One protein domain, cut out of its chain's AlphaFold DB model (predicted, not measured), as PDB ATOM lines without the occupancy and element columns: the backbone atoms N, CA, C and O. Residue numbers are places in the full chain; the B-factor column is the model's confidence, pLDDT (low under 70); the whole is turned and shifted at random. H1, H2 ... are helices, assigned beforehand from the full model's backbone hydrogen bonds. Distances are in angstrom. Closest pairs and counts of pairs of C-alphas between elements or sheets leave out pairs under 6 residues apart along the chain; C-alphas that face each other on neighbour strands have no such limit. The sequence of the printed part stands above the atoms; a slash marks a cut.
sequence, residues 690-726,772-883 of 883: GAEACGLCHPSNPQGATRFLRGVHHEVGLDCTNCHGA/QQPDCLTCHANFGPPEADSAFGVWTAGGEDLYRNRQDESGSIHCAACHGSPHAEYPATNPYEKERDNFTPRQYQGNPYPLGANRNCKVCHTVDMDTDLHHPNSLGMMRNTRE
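This is residues 690 to 726 and 772 to 883 of the 883 residues of the protein "Cytochrome C" of Deltaproteobacteria bacterium RIFOXYD12_FULL_56_24 (UniProt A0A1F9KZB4). With little regular structure, this is a rounded mass of looping chain with five short helices scattered in it, H1 toward one end of the longest axis and the loop of residues 857 to 864 toward the other. The printed part has 149 residues, H1 to H5 in that order and no named strand; the class is all helix, with only 25 residues in named elements. It is compact, radius of gyration of the C-alphas 15.7 A, spanning 49 by 36 by 24 A.

Look from H1, residues 692 to 695, to H3, residues 720 to 724: they are close but not clearly touching, their closest C-alphas, of Cys 694 and Cys 720, 7.3 A apart. H2, residues 712 to 715, touches no helix. H4, residues 815 to 819, and H5, residues 839 to 845, are only just apart, closest C-alphas 8.3 A. Every O i to N i+4 pair is within hydrogen-bond range in H3, H4 and H5; H1 and H2 are too short for one.

Find C-alpha 692 at (218.905, 168.650, 185.034), where H1 begins. H5 runs 10.1 A to C-alpha 845 at (188.372, 183.614, 198.896).

Residues 727 to 771 are not printed; C-alphas 726 and 772 are 16.8 A apart. The links H1 to H2 and H4 to H5 are long. Residue 883 alone has pLDDT under 70.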
ATOM      1  N   GLY A 690     223.461 171.348 186.976       92.38
ATOM      2  CA  GLY A 690     222.426 172.117 187.685       92.38
ATOM      3  C   GLY A 690     221.197 171.264 188.039       92.38
ATOM      4  O   GLY A 690     221.340 170.122 188.488       92.38
ATOM      5  N   ALA A 691     219.992 171.791 187.809       93.19
ATOM      6  CA  ALA A 691     218.741 171.079 188.074       93.19
ATOM      7  C   ALA A 691     218.430 169.910 187.117       93.19
ATOM      8  O   ALA A 691     217.636 169.043 187.494       93.19
ATOM      9  N   GLU A 692     219.071 169.808 185.940       92.19
ATOM     10  CA  GLU A 692     218.905 168.650 185.034       92.19
ATOM     11  C   GLU A 692     219.238 167.352 185.787       92.19
ATOM     12  O   GLU A 692     218.455 166.403 185.769       92.19
ATOM     13  N   ALA A 693     220.334 167.339 186.559       94.12
ATOM     14  CA  ALA A 693     220.733 166.190 187.378       94.12
ATOM     15  C   ALA A 693     219.668 165.757 188.401       94.12
ATOM     16  O   ALA A 693     219.563 164.568 188.705       94.12
ATOM     17  N   CYS A 694     218.873 166.697 188.918       93.94
ATOM     18  CA  CYS A 694     217.756 166.400 189.811       93.94
ATOM     19  C   CYS A 694     216.579 165.801 189.024       93.94
ATOM     20  O   CYS A 694     216.048 164.765 189.424       93.94
ATOM     21  N   GLY A 695     216.225 166.392 187.876       91.94
ATOM     22  CA  GLY A 695     215.140 165.941 186.992       91.94
ATOM     23  C   GLY A 695     215.364 164.584 186.305       91.94
ATOM     24  O   GLY A 695     214.415 164.001 185.785       91.94
ATOM     25  N   LEU A 696     216.588 164.040 186.326       91.00
ATOM     26  CA  LEU A 696     216.884 162.663 185.893       91.00
ATOM     27  C   LEU A 696     216.427 161.590 186.902       91.00
ATOM     28  O   LEU A 696     216.287 160.422 186.537       91.00
ATOM     29  N   CYS A 697     216.211 161.961 188.168       91.00
ATOM     30  CA  CYS A 697     215.870 161.036 189.257       91.00
ATOM     31  C   CYS A 697     214.543 161.382 189.944       91.00
ATOM     32  O   CYS A 697     213.818 160.476 190.355       91.00
ATOM     33  N   HIS A 698     214.233 162.673 190.061       92.69
ATOM     34  CA  HIS A 698     213.010 163.202 190.649       92.69
ATOM     35  C   HIS A 698     212.023 163.667 189.566       92.69
ATOM     36  O   HIS A 698     212.452 164.088 188.492       92.69
ATOM     37  N   PRO A 699     210.710 163.686 189.862       92.12
ATOM     38  CA  PRO A 699     209.652 164.125 188.942       92.12
ATOM     39  C   PRO A 699     209.618 165.652 188.661       92.12
ATOM     40  O   PRO A 699     208.544 166.241 188.536       92.12
ATOM     41  N   SER A 700     210.773 166.331 188.633       90.69
ATOM     42  CA  SER A 700     210.930 167.787 188.435       90.69
ATOM     43  C   SER A 700     211.314 168.198 187.014       90.69
ATOM     44  O   SER A 700     211.463 169.388 186.756       90.69
ATOM     45  N   ASN A 701     211.470 167.253 186.085       88.88
ATOM     46  CA  ASN A 701     211.698 167.572 184.676       88.88
ATOM     47  C   ASN A 701     210.547 168.471 184.146       88.88
ATOM     48  O   ASN A 701     209.393 168.035 184.219       88.88
ATOM     49  N   PRO A 702     210.806 169.685 183.615       86.31
ATOM     50  CA  PRO A 702     209.749 170.594 183.150       86.31
ATOM     51  C   PRO A 702     208.934 170.049 181.969       86.31
ATOM     52  O   PRO A 702     207.757 170.370 181.825       86.31
ATOM     53  N   GLN A 703     209.536 169.192 181.142       85.31
ATOM     54  CA  GLN A 703     208.876 168.467 180.053       85.31
ATOM     55  C   GLN A 703     208.243 167.145 180.530       85.31
ATOM     56  O   GLN A 703     207.550 166.481 179.762       85.31
ATOM     57  N   GLY A 704     208.459 166.767 181.794       89.38
ATOM     58  CA  GLY A 704     207.962 165.540 182.408       89.38
ATOM     59  C   GLY A 704     206.444 165.492 182.596       89.38
ATOM     60  O   GLY A 704     205.719 166.479 182.416       89.38
ATOM     61  N   ALA A 705     205.968 164.314 182.996       91.00
ATOM     62  CA  ALA A 705     204.556 164.014 183.216       91.00
ATOM     63  C   ALA A 705     204.015 164.588 184.529       91.00
ATOM     64  O   ALA A 705     202.812 164.786 184.659       91.00
ATOM     65  N   THR A 706     204.875 164.821 185.518       93.25
ATOM     66  CA  THR A 706     204.479 165.211 186.874       93.25
ATOM     67  C   THR A 706     204.733 166.688 187.147       93.25
ATOM     68  O   THR A 706     203.798 167.377 187.549       93.25
ATOM     69  N   ARG A 707     205.966 167.176 186.932       91.88
ATOM     70  CA  ARG A 707     206.408 168.560 187.216       91.88
ATOM     71  C   ARG A 707     206.135 168.952 188.677       91.88
ATOM     72  O   ARG A 707     205.264 169.762 188.971       91.88
ATOM     73  N   PHE A 708     206.812 168.283 189.616       89.69
ATOM     74  CA  PHE A 708     206.418 168.329 191.033       89.69
ATOM     75  C   PHE A 708     206.581 169.707 191.689       89.69
ATOM     76  O   PHE A 708     205.746 170.077 192.517       89.69
ATOM     77  N   LEU A 709     207.645 170.435 191.333       93.94
ATOM     78  CA  LEU A 709     207.898 171.806 191.765       93.94
ATOM     79  C   LEU A 709     207.028 172.731 190.912       93.94
ATOM     80  O   LEU A 709     207.314 172.936 189.738       93.94
ATOM     81  N   ARG A 710     205.930 173.209 191.500       94.56
ATOM     82  CA  ARG A 710     204.831 173.885 190.787       94.56
ATOM     83  C   ARG A 710     204.222 175.077 191.526       94.56
ATOM     84  O   ARG A 710     203.357 175.739 190.966       94.56
ATOM     85  N   GLY A 711     204.629 175.306 192.776       94.31
ATOM     86  CA  GLY A 711     204.252 176.477 193.567       94.31
ATOM     87  C   GLY A 711     204.911 177.774 193.088       94.31
ATOM     88  O   GLY A 711     205.746 177.765 192.183       94.31
ATOM     89  N   VAL A 712     204.590 178.886 193.751       92.25
ATOM     90  CA  VAL A 712     205.000 180.255 193.379       92.25
ATOM     91  C   VAL A 712     206.510 180.438 193.162       92.25
ATOM     92  O   VAL A 712     206.905 181.232 192.312       92.25
ATOM     93  N   HIS A 713     207.361 179.673 193.854       93.25
ATOM     94  CA  HIS A 713     208.815 179.679 193.636       93.25
ATOM     95  C   HIS A 713     209.214 179.260 192.208       93.25
ATOM     96  O   HIS A 713     210.151 179.824 191.649       93.25
ATOM     97  N   HIS A 714     208.486 178.320 191.598       92.31
ATOM     98  CA  HIS A 714     208.728 177.899 190.217       92.31
ATOM     99  C   HIS A 714     208.383 179.008 189.215       92.31
ATOM    100  O   HIS A 714     209.126 179.245 188.266       92.31
ATOM    101  N   GLU A 715     207.272 179.710 189.447       88.56
ATOM    102  CA  GLU A 715     206.757 180.751 188.551       88.56
ATOM    103  C   GLU A 715     207.658 181.993 188.500       88.56
ATOM    104  O   GLU A 715     207.719 182.659 187.470       88.56
ATOM    105  N   VAL A 716     208.408 182.272 189.574       89.69
ATOM    106  CA  VAL A 716     209.458 183.313 189.595       89.69
ATOM    107  C   VAL A 716     210.833 182.811 189.126       89.69
ATOM    108  O   VAL A 716     211.819 183.533 189.235       89.69
ATOM    109  N   GLY A 717     210.911 181.591 188.583       91.50
ATOM    110  CA  GLY A 717     212.107 181.052 187.930       91.50
ATOM    111  C   GLY A 717     213.101 180.311 188.831       91.50
ATOM    112  O   GLY A 717     214.182 179.978 188.351       91.50
ATOM    113  N   LEU A 718     212.770 180.022 190.097       94.12
ATOM    114  CA  LEU A 718     213.637 179.219 190.970       94.12
ATOM    115  C   LEU A 718     213.508 177.720 190.657       94.12
ATOM    116  O   LEU A 718     212.426 177.219 190.333       94.12
ATOM    117  N   ASP A 719     214.610 176.988 190.820       94.75
ATOM    118  CA  ASP A 719     214.672 175.537 190.665       94.75
ATOM    119  C   ASP A 719     215.137 174.812 191.946       94.75
ATOM    120  O   ASP A 719     215.340 175.400 193.012       94.75
ATOM    121  N   CYS A 720     215.278 173.484 191.872       93.94
ATOM    122  CA  CYS A 720     215.674 172.661 193.017       93.94
ATOM    123  C   CYS A 720     217.035 173.055 193.633       93.94
ATOM    124  O   CYS A 720     217.281 172.758 194.804       93.94
ATOM    125  N   THR A 721     217.929 173.671 192.862       95.25
ATOM    126  CA  THR A 721     219.300 174.017 193.253       95.25
ATOM    127  C   THR A 721     219.397 175.337 194.013       95.25
ATOM    128  O   THR A 721     220.260 175.436 194.882       95.25
ATOM    129  N   ASN A 722     218.466 176.278 193.814       95.06
ATOM    130  CA  ASN A 722     218.322 177.474 194.657       95.06
ATOM    131  C   ASN A 722     218.135 177.097 196.137       95.06
ATOM    132  O   ASN A 722     218.764 177.658 197.032       95.06
ATOM    133  N   CYS A 723     217.302 176.090 196.411       94.31
ATOM    134  CA  CYS A 723     217.039 175.637 197.777       94.31
ATOM    135  C   CYS A 723     218.043 174.565 198.239       94.31
ATOM    136  O   CYS A 723     218.615 174.664 199.322       94.31
ATOM    137  N   HIS A 724     218.269 173.513 197.443       94.88
ATOM    138  CA  HIS A 724     219.028 172.329 197.872       94.88
ATOM    139  C   HIS A 724     220.471 172.245 197.349       94.88
ATOM    140  O   HIS A 724     221.184 171.309 197.726       94.88
ATOM    141  N   GLY A 725     220.914 173.206 196.535       94.88
ATOM    142  CA  GLY A 725     222.196 173.177 195.828       94.88
ATOM    143  C   GLY A 725     222.189 172.230 194.624       94.88
ATOM    144  O   GLY A 725     221.325 171.362 194.494       94.88
ATOM    145  N   ALA A 726     223.183 172.372 193.742       96.25
ATOM    146  CA  ALA A 726     223.447 171.378 192.699       96.25
ATOM    147  C   ALA A 726     223.750 169.999 193.316       96.25
ATOM    148  O   ALA A 726     224.129 169.900 194.488       96.25
ATOM    149  N   GLN A 772     216.811 167.988 208.482       95.00
ATOM    150  CA  GLN A 772     217.307 169.335 208.199       95.00
ATOM    151  C   GLN A 772     217.185 169.636 206.700       95.00
ATOM    152  O   GLN A 772     217.685 168.884 205.854       95.00
ATOM    153  N   GLN A 773     216.486 170.717 206.368       94.44
ATOM    154  CA  GLN A 773     216.166 171.163 205.004       94.44
ATOM    155  C   GLN A 773     216.354 172.696 204.914       94.44
ATOM    156  O   GLN A 773     216.629 173.308 205.946       94.44
ATOM    157  N   PRO A 774     216.249 173.325 203.729       94.19
ATOM    158  CA  PRO A 774     216.349 174.780 203.597       94.19
ATOM    159  C   PRO A 774     215.262 175.489 204.415       94.19
ATOM    160  O   PRO A 774     214.108 175.053 204.399       94.19
ATOM    161  N   ASP A 775     215.618 176.561 205.124       92.62
ATOM    162  CA  ASP A 775     214.648 177.395 205.848       92.62
ATOM    163  C   ASP A 775     214.120 178.512 204.938       92.62
ATOM    164  O   ASP A 775     214.908 179.223 204.309       92.62
ATOM    165  N   CYS A 776     212.800 178.703 204.883       90.44
ATOM    166  CA  CYS A 776     212.185 179.771 204.093       90.44
ATOM    167  C   CYS A 776     212.581 181.173 204.586       90.44
ATOM    168  O   CYS A 776     212.705 182.084 203.766       90.44
ATOM    169  N   LEU A 777     212.868 181.335 205.883       92.94
ATOM    170  CA  LEU A 777     213.331 182.603 206.461       92.94
ATOM    171  C   LEU A 777     214.760 182.984 206.033       92.94
ATOM    172  O   LEU A 777     215.188 184.099 206.305       92.94
ATOM    173  N   THR A 778     215.485 182.101 205.330       94.44
ATOM    174  CA  THR A 778     216.780 182.440 204.704       94.44
ATOM    175  C   THR A 778     216.614 183.496 203.614       94.44
ATOM    176  O   THR A 778     217.428 184.406 203.506       94.44
ATOM    177  N   CYS A 779     215.557 183.364 202.808       94.25
ATOM    178  CA  CYS A 779     215.190 184.342 201.789       94.25
ATOM    179  C   CYS A 779     214.218 185.370 202.378       94.25
ATOM    180  O   CYS A 779     214.405 186.569 202.206       94.25
ATOM    181  N   HIS A 780     213.193 184.900 203.093       92.50
ATOM    182  CA  HIS A 780     212.131 185.717 203.680       92.50
ATOM    183  C   HIS A 780     212.476 186.163 205.103       92.50
ATOM    184  O   HIS A 780     211.795 185.788 206.062       92.50
ATOM    185  N   ALA A 781     213.539 186.955 205.247       91.88
ATOM    186  CA  ALA A 781     213.909 187.554 206.526       91.88
ATOM    187  C   ALA A 781     212.699 188.287 207.140       91.88
ATOM    188  O   ALA A 781     212.019 189.063 206.469       91.88
ATOM    189  N   ASN A 782     212.382 187.991 208.407       89.12
ATOM    190  CA  ASN A 782     211.206 188.518 209.117       89.12
ATOM    191  C   ASN A 782     209.877 188.381 208.329       89.12
ATOM    192  O   ASN A 782     209.028 189.271 208.376       89.12
ATOM    193  N   PHE A 783     209.712 187.281 207.578       91.31
ATOM    194  CA  PHE A 783     208.560 186.999 206.701       91.31
ATOM    195  C   PHE A 783     208.343 188.029 205.567       91.31
ATOM    196  O   PHE A 783     207.268 188.100 204.969       91.31
ATOM    197  N   GLY A 784     209.362 188.833 205.250       89.31
ATOM    198  CA  GLY A 784     209.287 189.925 204.283       89.31
ATOM    199  C   GLY A 784     209.427 189.517 202.804       89.31
ATOM    200  O   GLY A 784     209.287 188.347 202.413       89.31
ATOM    201  N   PRO A 785     209.695 190.498 201.922       87.88
ATOM    202  CA  PRO A 785     210.214 190.249 200.579       87.88
ATOM    203  C   PRO A 785     211.464 189.350 200.599       87.88
ATOM    204  O   PRO A 785     212.220 189.403 201.563       87.88
ATOM    205  N   PRO A 786     211.689 188.517 199.565       90.56
ATOM    206  CA  PRO A 786     212.894 187.704 199.500       90.56
ATOM    207  C   PRO A 786     214.121 188.598 199.267       90.56
ATOM    208  O   PRO A 786     214.188 189.302 198.260       90.56
ATOM    209  N   GLU A 787     215.085 188.556 200.185       91.12
ATOM    210  CA  GLU A 787     216.351 189.306 200.095       91.12
ATOM    211  C   GLU A 787     217.442 188.534 199.326       91.12
ATOM    212  O   GLU A 787     218.449 189.111 198.916       91.12
ATOM    213  N   ALA A 788     217.230 187.234 199.096       91.25
ATOM    214  CA  ALA A 788     218.121 186.342 198.356       91.25
ATOM    215  C   ALA A 788     217.328 185.331 197.511       91.25
ATOM    216  O   ALA A 788     216.215 184.942 197.870       91.25
ATOM    217  N   ASP A 789     217.933 184.852 196.423       91.12
ATOM    218  CA  ASP A 789     217.399 183.835 195.505       91.12
ATOM    219  C   ASP A 789     217.834 182.398 195.862       91.12
ATOM    220  O   ASP A 789     217.538 181.451 195.132       91.12
ATOM    221  N   SER A 790     218.553 182.220 196.972       92.19
ATOM    222  CA  SER A 790     219.152 180.949 197.378       92.19
ATOM    223  C   SER A 790     219.062 180.737 198.887       92.19
ATOM    224  O   SER A 790     219.395 181.617 199.677       92.19
ATOM    225  N   ALA A 791     218.658 179.528 199.278       93.31
ATOM    226  CA  ALA A 791     218.637 179.057 200.666       93.31
ATOM    227  C   ALA A 791     219.643 177.910 200.909       93.31
ATOM    228  O   ALA A 791     219.650 177.279 201.972       93.31
ATOM    229  N   PHE A 792     220.500 177.605 199.928       93.31
ATOM    230  CA  PHE A 792     221.473 176.525 200.053       93.31
ATOM    231  C   PHE A 792     222.483 176.792 201.180       93.31
ATOM    232  O   PHE A 792     223.098 177.852 201.264       93.31
ATOM    233  N   GLY A 793     222.708 175.791 202.034       91.44
ATOM    234  CA  GLY A 793     223.665 175.893 203.134       91.44
ATOM    235  C   GLY A 793     223.126 176.627 204.363       91.44
ATOM    236  O   GLY A 793     223.883 176.828 205.316       91.44
ATOM    237  N   VAL A 794     221.843 176.996 204.401       93.88
ATOM    238  CA  VAL A 794     221.146 177.436 205.617       93.88
ATOM    239  C   VAL A 794     220.045 176.427 205.910       93.88
ATOM    240  O   VAL A 794     219.081 176.285 205.161       93.88
ATOM    241  N   TRP A 795     220.245 175.655 206.974       95.00
ATOM    242  CA  TRP A 795     219.403 174.513 207.308       95.00
ATOM    243  C   TRP A 795     218.579 174.794 208.561       95.00
ATOM    244  O   TRP A 795     219.092 175.385 209.512       95.00
ATOM    245  N   THR A 796     217.343 174.295 208.587       95.50
ATOM    246  CA  THR A 796     216.529 174.222 209.805       95.50
ATOM    247  C   THR A 796     217.274 173.494 210.928       95.50
ATOM    248  O   THR A 796     218.055 172.575 210.666       95.50
ATOM    249  N   ALA A 797     217.038 173.873 212.190       92.56
ATOM    250  CA  ALA A 797     217.727 173.254 213.324       92.56
ATOM    251  C   ALA A 797     217.309 171.782 213.506       92.56
ATOM    252  O   ALA A 797     218.169 170.908 213.663       92.56
ATOM    253  N   GLY A 798     216.014 171.489 213.398       90.69
ATOM    254  CA  GLY A 798     215.449 170.148 213.456       90.69
ATOM    255  C   GLY A 798     214.158 169.980 212.649       90.69
ATOM    256  O   GLY A 798     213.877 170.704 211.692       90.69
ATOM    257  N   GLY A 799     213.397 168.947 213.030       89.38
ATOM    258  CA  GLY A 799     212.218 168.480 212.299       89.38
ATOM    259  C   GLY A 799     210.974 169.357 212.458       89.38
ATOM    260  O   GLY A 799     210.210 169.479 211.502       89.38
ATOM    261  N   GLU A 800     210.770 169.988 213.614       89.19
ATOM    262  CA  GLU A 800     209.586 170.829 213.848       89.19
ATOM    263  C   GLU A 800     209.703 172.195 213.161       89.19
ATOM    264  O   GLU A 800     208.709 172.721 212.666       89.19
ATOM    265  N   ASP A 801     210.926 172.711 213.004       91.75
ATOM    266  CA  ASP A 801     211.181 173.975 212.307       91.75
ATOM    267  C   ASP A 801     210.911 173.885 210.794       91.75
ATOM    268  O   ASP A 801     210.846 174.912 210.124       91.75
ATOM    269  N   LEU A 802     210.778 172.685 210.216       94.06
ATOM    270  CA  LEU A 802     210.497 172.497 208.789       94.06
ATOM    271  C   LEU A 802     209.167 173.164 208.410       94.06
ATOM    272  O   LEU A 802     208.161 172.901 209.055       94.06
ATOM    273  N   TYR A 803     209.108 173.907 207.299       94.81
ATOM    274  CA  TYR A 803     207.892 174.590 206.806       94.81
ATOM    275  C   TYR A 803     206.602 173.727 206.807       94.81
ATOM    276  O   TYR A 803     205.520 174.217 207.114       94.81
ATOM    277  N   ARG A 804     206.716 172.417 206.534       92.75
ATOM    278  CA  ARG A 804     205.600 171.443 206.584       92.75
ATOM    279  C   ARG A 804     205.012 171.181 207.984       92.75
ATOM    280  O   ARG A 804     203.905 170.660 208.073       92.75
ATOM    281  N   ASN A 805     205.782 171.473 209.032       91.81
ATOM    282  CA  ASN A 805     205.487 171.237 210.448       91.81
ATOM    283  C   ASN A 805     205.323 172.560 211.222       91.81
ATOM    284  O   ASN A 805     204.497 172.615 212.132       91.81
ATOM    285  N   ARG A 806     206.059 173.611 210.828       92.38
ATOM    286  CA  ARG A 806     206.041 174.960 211.413       92.38
ATOM    287  C   ARG A 806     204.615 175.521 211.521       92.38
ATOM    288  O   ARG A 806     203.735 175.222 210.704       92.38
ATOM    289  N   GLN A 807     204.405 176.321 212.558       92.38
ATOM    290  CA  GLN A 807     203.169 177.044 212.837       92.38
ATOM    291  C   GLN A 807     203.404 178.554 212.761       92.38
ATOM    292  O   GLN A 807     204.545 179.014 212.721       92.38
ATOM    293  N   ASP A 808     202.306 179.294 212.727       91.19
ATOM    294  CA  ASP A 808     202.265 180.730 212.965       91.19
ATOM    295  C   ASP A 808     202.738 181.094 214.390       91.19
ATOM    296  O   ASP A 808     202.819 180.238 215.275       91.19
ATOM    297  N   GLU A 809     203.016 182.372 214.638       90.94
ATOM    298  CA  GLU A 809     203.521 182.866 215.928       90.94
ATOM    299  C   GLU A 809     202.507 182.695 217.080       90.94
ATOM    300  O   GLU A 809     202.909 182.626 218.241       90.94
ATOM    301  N   SER A 810     201.210 182.513 216.784       87.12
ATOM    302  CA  SER A 810     200.200 182.138 217.791       87.12
ATOM    303  C   SER A 810     200.170 180.638 218.143       87.12
ATOM    304  O   SER A 810     199.372 180.220 218.991       87.12
ATOM    305  N   GLY A 811     200.989 179.798 217.494       88.12
ATOM    306  CA  GLY A 811     201.048 178.349 217.730       88.12
ATOM    307  C   GLY A 811     199.723 177.628 217.446       88.12
ATOM    308  O   GLY A 811     199.333 176.700 218.166       88.12
ATOM    309  N   SER A 812     198.966 178.099 216.452       87.56
ATOM    310  CA  SER A 812     197.585 177.668 216.203       87.56
ATOM    311  C   SER A 812     197.356 177.110 214.806       87.56
ATOM    312  O   SER A 812     196.656 176.105 214.673       87.56
ATOM    313  N   ILE A 813     197.942 177.720 213.782       92.69
ATOM    314  CA  ILE A 813     197.740 177.405 212.368       92.69
ATOM    315  C   ILE A 813     199.069 176.954 211.762       92.69
ATOM    316  O   ILE A 813     200.097 177.602 211.933       92.69
ATOM    317  N   HIS A 814     199.071 175.835 211.039       94.06
ATOM    318  CA  HIS A 814     200.270 175.390 210.326       94.06
ATOM    319  C   HIS A 814     200.519 176.234 209.072       94.06
ATOM    320  O   HIS A 814     199.588 176.487 208.307       94.06
ATOM    321  N   CYS A 815     201.775 176.601 208.793       94.69
ATOM    322  CA  CYS A 815     202.118 177.435 207.630       94.69
ATOM    323  C   CYS A 815     201.581 176.829 206.318       94.69
ATOM    324  O   CYS A 815     200.956 177.514 205.509       94.69
ATOM    325  N   ALA A 816     201.734 175.512 206.158       95.44
ATOM    326  CA  ALA A 816     201.261 174.774 204.991       95.44
ATOM    327  C   ALA A 816     199.722 174.671 204.860       95.44
ATOM    328  O   ALA A 816     199.235 174.316 203.787       95.44
ATOM    329  N   ALA A 817     198.952 175.010 205.904       95.25
ATOM    330  CA  ALA A 817     197.491 175.103 205.837       95.25
ATOM    331  C   ALA A 817     197.026 176.386 205.120       95.25
ATOM    332  O   ALA A 817     196.051 176.342 204.373       95.25
ATOM    333  N   CYS A 818     197.740 177.505 205.308       94.25
ATOM    334  CA  CYS A 818     197.434 178.788 204.660       94.25
ATOM    335  C   CYS A 818     198.167 178.991 203.328       94.25
ATOM    336  O   CYS A 818     197.599 179.569 202.403       94.25
ATOM    337  N   HIS A 819     199.413 178.522 203.223       94.94
ATOM    338  CA  HIS A 819     200.291 178.775 202.074       94.94
ATOM    339  C   HIS A 819     200.405 177.599 201.094       94.94
ATOM    340  O   HIS A 819     200.961 177.784 200.015       94.94
ATOM    341  N   GLY A 820     199.881 176.415 201.426       95.75
ATOM    342  CA  GLY A 820     199.966 175.215 200.588       95.75
ATOM    343  C   GLY A 820     201.134 174.288 200.948       95.75
ATOM    344  O   GLY A 820     201.958 174.567 201.818       95.75
ATOM    345  N   SER A 821     201.203 173.130 200.292       95.88
ATOM    346  CA  SER A 821     202.223 172.108 200.594       95.88
ATOM    347  C   SER A 821     203.616 172.520 200.074       95.88
ATOM    348  O   SER A 821     203.681 173.287 199.116       95.88
ATOM    349  N   PRO A 822     204.734 172.005 200.629       94.56
ATOM    350  CA  PRO A 822     206.076 172.326 200.126       94.56
ATOM    351  C   PRO A 822     206.209 172.022 198.626       94.56
ATOM    352  O   PRO A 822     205.753 170.969 198.189       94.56
ATOM    353  N   HIS A 823     206.851 172.887 197.843       94.69
ATOM    354  CA  HIS A 823     206.941 172.835 196.371       94.69
ATOM    355  C   HIS A 823     205.607 173.043 195.613       94.69
ATOM    356  O   HIS A 823     205.574 172.956 194.380       94.69
ATOM    357  N   ALA A 824     204.514 173.300 196.332       96.12
ATOM    358  CA  ALA A 824     203.163 173.567 195.838       96.12
ATOM    359  C   ALA A 824     202.540 174.768 196.585       96.12
ATOM    360  O   ALA A 824     201.346 174.779 196.886       96.12
ATOM    361  N   GLU A 825     203.377 175.747 196.935       95.12
ATOM    362  CA  GLU A 825     203.006 176.957 197.662       95.12
ATOM    363  C   GLU A 825     202.249 177.947 196.767       95.12
ATOM    364  O   GLU A 825     202.553 178.094 195.582       95.12
ATOM    365  N   TYR A 826     201.274 178.664 197.320       94.44
ATOM    366  CA  TYR A 826     200.325 179.427 196.518       94.44
ATOM    367  C   TYR A 826     200.878 180.754 195.941       94.44
ATOM    368  O   TYR A 826     201.379 181.600 196.678       94.44
ATOM    369  N   PRO A 827     200.609 181.046 194.653       94.62
ATOM    370  CA  PRO A 827     199.586 179.642 193.402       94.62
ATOM    371  C   PRO A 827     200.429 178.464 192.929       94.62
ATOM    372  O   PRO A 827     201.634 178.581 192.743       94.62
ATOM    373  N   ALA A 828     199.786 177.311 192.848       94.44
ATOM    374  CA  ALA A 828     200.364 176.090 192.338       94.44
ATOM    375  C   ALA A 828     199.768 175.855 190.951       94.44
ATOM    376  O   ALA A 828     198.575 175.580 190.825       94.44
ATOM    377  N   THR A 829     200.589 175.990 189.913       93.44
ATOM    378  CA  THR A 829     200.167 175.790 188.524       93.44
ATOM    379  C   THR A 829     200.270 174.303 188.186       93.44
ATOM    380  O   THR A 829     201.330 173.786 187.831       93.44
ATOM    381  N   ASN A 830     199.166 173.571 188.354       93.88
ATOM    382  CA  ASN A 830     199.146 172.119 188.164       93.88
ATOM    383  C   ASN A 830     198.987 171.744 186.671       93.88
ATOM    384  O   ASN A 830     198.071 172.238 186.010       93.88
ATOM    385  N   PRO A 831     199.830 170.851 186.110       92.31
ATOM    386  CA  PRO A 831     199.844 170.583 184.669       92.31
ATOM    387  C   PRO A 831     198.672 169.729 184.147       92.31
ATOM    388  O   PRO A 831     198.552 169.573 182.933       92.31
ATOM    389  N   TYR A 832     197.817 169.175 185.014       93.50
ATOM    390  CA  TYR A 832     196.640 168.383 184.612       93.50
ATOM    391  C   TYR A 832     195.343 169.211 184.585       93.50
ATOM    392  O   TYR A 832     194.431 168.897 183.820       93.50
ATOM    393  N   GLU A 833     195.269 170.248 185.427       94.12
ATOM    394  CA  GLU A 833     194.208 171.261 185.510       94.12
ATOM    395  C   GLU A 833     194.754 172.425 186.367       94.12
ATOM    396  O   GLU A 833     195.152 172.177 187.504       94.12
ATOM    397  N   LYS A 834     194.829 173.656 185.825       92.44
ATOM    398  CA  LYS A 834     195.608 174.797 186.375       92.44
ATOM    399  C   LYS A 834     195.387 175.027 187.873       92.44
ATOM    400  O   LYS A 834     196.355 175.231 188.600       92.44
ATOM    401  N   GLU A 835     194.137 175.021 188.325       92.38
ATOM    402  CA  GLU A 835     193.717 175.476 189.655       92.38
ATOM    403  C   GLU A 835     193.627 174.344 190.690       92.38
ATOM    404  O   GLU A 835     193.233 174.572 191.834       92.38
ATOM    405  N   ARG A 836     194.002 173.116 190.320       94.06
ATOM    406  CA  ARG A 836     193.660 171.909 191.083       94.06
ATOM    407  C   ARG A 836     194.248 171.833 192.492       94.06
ATOM    408  O   ARG A 836     193.599 171.307 193.395       94.06
ATOM    409  N   ASP A 837     195.459 172.352 192.687       95.06
ATOM    410  CA  ASP A 837     196.078 172.502 194.011       95.06
ATOM    411  C   ASP A 837     195.549 173.748 194.762       95.06
ATOM    412  O   ASP A 837     195.506 173.755 195.994       95.06
ATOM    413  N   ASN A 838     195.077 174.771 194.037       95.06
ATOM    414  CA  ASN A 838     194.545 176.037 194.569       95.06
ATOM    415  C   ASN A 838     193.097 175.922 195.090       95.06
ATOM    416  O   ASN A 838     192.458 176.944 195.350       95.06
ATOM    417  N   PHE A 839     192.551 174.710 195.228       95.25
ATOM    418  CA  PHE A 839     191.138 174.495 195.547       95.25
ATOM    419  C   PHE A 839     190.698 175.203 196.840       95.25
ATOM    420  O   PHE A 839     189.679 175.886 196.842       95.25
ATOM    421  N   THR A 840     191.478 175.087 197.919       94.81
ATOM    422  CA  THR A 840     191.159 175.670 199.233       94.81
ATOM    423  C   THR A 840     191.024 177.204 199.190       94.81
ATOM    424  O   THR A 840     189.969 177.705 199.584       94.81
ATOM    425  N   PRO A 841     191.999 177.989 198.677       95.06
ATOM    426  CA  PRO A 841     191.804 179.431 198.528       95.06
ATOM    427  C   PRO A 841     190.738 179.793 197.482       95.06
ATOM    428  O   PRO A 841     189.934 180.690 197.741       95.06
ATOM    429  N   ARG A 842     190.616 179.059 196.364       94.19
ATOM    430  CA  ARG A 842     189.523 179.289 195.398       94.19
ATOM    431  C   ARG A 842     188.137 179.107 196.039       94.19
ATOM    432  O   ARG A 842     187.247 179.895 195.736       94.19
ATOM    433  N   GLN A 843     187.964 178.143 196.949       95.44
ATOM    434  CA  GLN A 843     186.731 177.933 197.719       95.44
ATOM    435  C   GLN A 843     186.442 179.094 198.685       95.44
ATOM    436  O   GLN A 843     185.338 179.629 198.679       95.44
ATOM    437  N   TYR A 844     187.410 179.471 199.526       95.75
ATOM    438  CA  TYR A 844     187.157 180.385 200.648       95.75
ATOM    439  C   TYR A 844     187.338 181.875 200.324       95.75
ATOM    440  O   TYR A 844     186.800 182.721 201.037       95.75
ATOM    441  N   GLN A 845     188.079 182.222 199.265       92.69
ATOM    442  CA  GLN A 845     188.372 183.614 198.896       92.69
ATOM    443  C   GLN A 845     188.293 183.923 197.388       92.69
ATOM    444  O   GLN A 845     188.656 185.028 196.979       92.69
ATOM    445  N   GLY A 846     187.840 182.981 196.545       91.69
ATOM    446  CA  GLY A 846     187.617 183.142 195.091       91.69
ATOM    447  C   GLY A 846     188.886 183.294 194.233       91.69
ATOM    448  O   GLY A 846     188.932 182.894 193.066       91.69
ATOM    449  N   ASN A 847     189.948 183.828 194.825       92.31
ATOM    450  CA  ASN A 847     191.294 183.936 194.283       92.31
ATOM    451  C   ASN A 847     192.168 182.754 194.758       92.31
ATOM    452  O   ASN A 847     191.813 182.098 195.735       92.31
ATOM    453  N   PRO A 848     193.320 182.482 194.124       93.25
ATOM    454  CA  PRO A 848     194.157 181.344 194.485       93.25
ATOM    455  C   PRO A 848     195.375 181.706 195.360       93.25
ATOM    456  O   PRO A 848     196.303 180.907 195.449       93.25
ATOM    457  N   TYR A 849     195.446 182.909 195.943       94.31
ATOM    458  CA  TYR A 849     196.550 183.353 196.816       94.31
ATOM    459  C   TYR A 849     196.537 182.613 198.175       94.31
ATOM    460  O   TYR A 849     195.543 181.956 198.483       94.31
ATOM    461  N   PRO A 850     197.591 182.712 199.015       94.12
ATOM    462  CA  PRO A 850     197.536 182.224 200.394       94.12
ATOM    463  C   PRO A 850     196.305 182.730 201.159       94.12
ATOM    464  O   PRO A 850     195.791 183.821 200.893       94.12
ATOM    465  N   LEU A 851     195.816 181.933 202.105       93.94
ATOM    466  CA  LEU A 851     194.606 182.268 202.855       93.94
ATOM    467  C   LEU A 851     194.820 183.508 203.729       93.94
ATOM    468  O   LEU A 851     195.799 183.594 204.463       93.94
ATOM    469  N   GLY A 852     193.905 184.472 203.620       91.25
ATOM    470  CA  GLY A 852     194.011 185.777 204.280       91.25
ATOM    471  C   GLY A 852     194.803 186.835 203.497       91.25
ATOM    472  O   GLY A 852     194.746 188.011 203.857       91.25
ATOM    473  N   ALA A 853     195.483 186.465 202.404       90.69
ATOM    474  CA  ALA A 853     196.214 187.411 201.560       90.69
ATOM    475  C   ALA A 853     195.308 188.534 201.023       90.69
ATOM    476  O   ALA A 853     194.094 188.366 200.874       90.69
ATOM    477  N   ASN A 854     195.908 189.687 200.708       89.81
ATOM    478  CA  ASN A 854     195.188 190.915 200.338       89.81
ATOM    479  C   ASN A 854     194.210 191.384 201.436       89.81
ATOM    480  O   ASN A 854     193.131 191.889 201.136       89.81
ATOM    481  N   ARG A 855     194.596 191.198 202.709       89.88
ATOM    482  CA  ARG A 855     193.813 191.523 203.919       89.88
ATOM    483  C   ARG A 855     192.476 190.785 204.049       89.88
ATOM    484  O   ARG A 855     191.623 191.202 204.830       89.88
ATOM    485  N   ASN A 856     192.282 189.663 203.354       90.69
ATOM    486  CA  ASN A 856     191.046 188.884 203.449       90.69
ATOM    487  C   ASN A 856     190.981 187.994 204.711       90.69
ATOM    488  O   ASN A 856     190.589 186.827 204.659       90.69
ATOM    489  N   CYS A 857     191.350 188.536 205.875       91.44
ATOM    490  CA  CYS A 857     191.275 187.845 207.166       91.44
ATOM    491  C   CYS A 857     189.846 187.385 207.500       91.44
ATOM    492  O   CYS A 857     189.675 186.414 208.239       91.44
ATOM    493  N   LYS A 858     188.832 188.011 206.881       90.81
ATOM    494  CA  LYS A 858     187.407 187.649 206.957       90.81
ATOM    495  C   LYS A 858     187.056 186.228 206.493       90.81
ATOM    496  O   LYS A 858     185.946 185.761 206.750       90.81
ATOM    497  N   VAL A 859     187.993 185.497 205.877       92.38
ATOM    498  CA  VAL A 859     187.884 184.035 205.727       92.38
ATOM    499  C   VAL A 859     187.666 183.376 207.095       92.38
ATOM    500  O   VAL A 859     186.691 182.653 207.275       92.38
ATOM    501  N   CYS A 860     188.517 183.673 208.080       94.06
ATOM    502  CA  CYS A 860     188.440 183.087 209.423       94.06
ATOM    503  C   CYS A 860     187.799 184.033 210.448       94.06
ATOM    504  O   CYS A 860     186.995 183.594 211.268       94.06
ATOM    505  N   HIS A 861     188.148 185.319 210.405       93.56
ATOM    506  CA  HIS A 861     187.636 186.333 211.324       93.56
ATOM    507  C   HIS A 861     186.237 186.805 210.900       93.56
ATOM    508  O   HIS A 861     185.914 186.831 209.718       93.56
ATOM    509  N   THR A 862     185.395 187.227 211.843       91.88
ATOM    510  CA  THR A 862     184.116 187.911 211.536       91.88
ATOM    511  C   THR A 862     184.229 189.436 211.627       91.88
ATOM    512  O   THR A 862     183.221 190.134 211.677       91.88
ATOM    513  N   VAL A 863     185.458 189.954 211.676       91.44
ATOM    514  CA  VAL A 863     185.814 191.379 211.725       91.44
ATOM    515  C   VAL A 863     186.984 191.638 210.771       91.44
ATOM    516  O   VAL A 863     187.660 190.698 210.347       91.44
ATOM    517  N   ASP A 864     187.214 192.898 210.408       90.00
ATOM    518  CA  ASP A 864     188.459 193.300 209.746       90.00
ATOM    519  C   ASP A 864     189.622 193.288 210.748       90.00
ATOM    520  O   ASP A 864     189.430 193.606 211.921       90.00
ATOM    521  N   MET A 865     190.821 192.939 210.275       90.25
ATOM    522  CA  MET A 865     192.047 192.921 211.078       90.25
ATOM    523  C   MET A 865     192.998 194.024 210.604       90.25
ATOM    524  O   MET A 865     193.254 194.162 209.405       90.25
ATOM    525  N   ASP A 866     193.519 194.801 211.548       87.44
ATOM    526  CA  ASP A 866     194.439 195.929 211.338       87.44
ATOM    527  C   ASP A 866     195.879 195.641 211.802       87.44
ATOM    528  O   ASP A 866     196.803 196.390 211.481       87.44
ATOM    529  N   THR A 867     196.063 194.537 212.525       86.62
ATOM    530  CA  THR A 867     197.281 194.132 213.226       86.62
ATOM    531  C   THR A 867     197.744 192.733 212.799       86.62
ATOM    532  O   THR A 867     196.942 191.815 212.622       86.62
ATOM    533  N   ASP A 868     199.059 192.567 212.629       86.81
ATOM    534  CA  ASP A 868     199.688 191.275 212.333       86.81
ATOM    535  C   ASP A 868     199.697 190.382 213.589       86.81
ATOM    536  O   ASP A 868     200.359 190.705 214.573       86.81
ATOM    537  N   LEU A 869     198.971 189.257 213.548       85.94
ATOM    538  CA  LEU A 869     198.881 188.285 214.655       85.94
ATOM    539  C   LEU A 869     199.542 186.931 214.345       85.94
ATOM    540  O   LEU A 869     200.004 186.246 215.255       85.94
ATOM    541  N   HIS A 870     199.560 186.519 213.075       90.81
ATOM    542  CA  HIS A 870     200.087 185.210 212.670       90.81
ATOM    543  C   HIS A 870     201.598 185.233 212.413       90.81
ATOM    544  O   HIS A 870     202.282 184.249 212.676       90.81
ATOM    545  N   HIS A 871     202.105 186.341 211.879       92.88
ATOM    546  CA  HIS A 871     203.520 186.685 211.748       92.88
ATOM    547  C   HIS A 871     203.613 188.125 211.209       92.88
ATOM    548  O   HIS A 871     202.642 188.609 210.613       92.88
ATOM    549  N   PRO A 872     204.764 188.811 211.328       90.94
ATOM    550  CA  PRO A 872     205.004 190.075 210.640       90.94
ATOM    551  C   PRO A 872     204.676 190.003 209.141       90.94
ATOM    552  O   PRO A 872     204.955 189.004 208.479       90.94
ATOM    553  N   ASN A 873     204.119 191.078 208.583       87.62
ATOM    554  CA  ASN A 873     203.720 191.205 207.177       87.62
ATOM    555  C   ASN A 873     202.547 190.299 206.728       87.62
ATOM    556  O   ASN A 873     202.288 190.209 205.524       87.62
ATOM    557  N   SER A 874     201.810 189.652 207.640       88.81
ATOM    558  CA  SER A 874     200.641 188.816 207.300       88.81
ATOM    559  C   SER A 874     199.495 189.596 206.630       88.81
ATOM    560  O   SER A 874     198.840 189.072 205.730       88.81
ATOM    561  N   LEU A 875     199.318 190.879 206.967       86.88
ATOM    562  CA  LEU A 875     198.378 191.814 206.323       86.88
ATOM    563  C   LEU A 875     198.911 192.445 205.019       86.88
ATOM    564  O   LEU A 875     198.340 193.418 204.504       86.88
ATOM    565  N   GLY A 876     200.014 191.916 204.485       83.50
ATOM    566  CA  GLY A 876     200.614 192.341 203.226       83.50
ATOM    567  C   GLY A 876     199.741 192.044 202.000       83.50
ATOM    568  O   GLY A 876     199.005 191.056 201.931       83.50
ATOM    569  N   MET A 877     199.858 192.900 200.984       86.94
ATOM    570  CA  MET A 877     199.274 192.638 199.666       86.94
ATOM    571  C   MET A 877     200.124 191.610 198.912       86.94
ATOM    572  O   MET A 877     201.358 191.644 198.969       86.94
ATOM    573  N   MET A 878     199.477 190.702 198.181       85.94
ATOM    574  CA  MET A 878     200.176 189.699 197.388       85.94
ATOM    575  C   MET A 878     200.844 190.355 196.177       85.94
ATOM    576  O   MET A 878     200.183 190.962 195.341       85.94
ATOM    577  N   ARG A 879     202.170 190.222 196.096       80.25
ATOM    578  CA  ARG A 879     203.010 190.891 195.087       80.25
ATOM    579  C   ARG A 879     202.987 190.198 193.724       80.25
ATOM    580  O   ARG A 879     203.052 190.869 192.703       80.25
ATOM    581  N   ASN A 880     202.855 188.872 193.715       79.19
ATOM    582  CA  ASN A 880     202.847 188.069 192.492       79.19
ATOM    583  C   ASN A 880     201.397 187.711 192.147       79.19
ATOM    584  O   ASN A 880     200.933 186.599 192.412       79.19
ATOM    585  N   THR A 881     200.653 188.688 191.629       79.50
ATOM    586  CA  THR A 881     199.272 188.482 191.182       79.50
ATOM    587  C   THR A 881     199.234 187.670 189.889       79.50
ATOM    588  O   THR A 881     199.968 187.971 188.951       79.50
ATOM    589  N   ARG A 882     198.360 186.662 189.832       76.62
ATOM    590  CA  ARG A 882     198.080 185.850 188.638       76.62
ATOM    591  C   ARG A 882     196.615 186.085 188.247       76.62
ATOM    592  O   ARG A 882     195.758 186.028 189.131       76.62
ATOM    593  N   GLU A 883     196.350 186.329 186.964       54.94
ATOM    594  CA  GLU A 883     194.990 186.397 186.390       54.94
ATOM    595  C   GLU A 883     194.312 185.000 186.352       54.94
ATOM    596  O   GLU A 883     194.992 183.979 186.049       54.94
TER     597      GLU A 883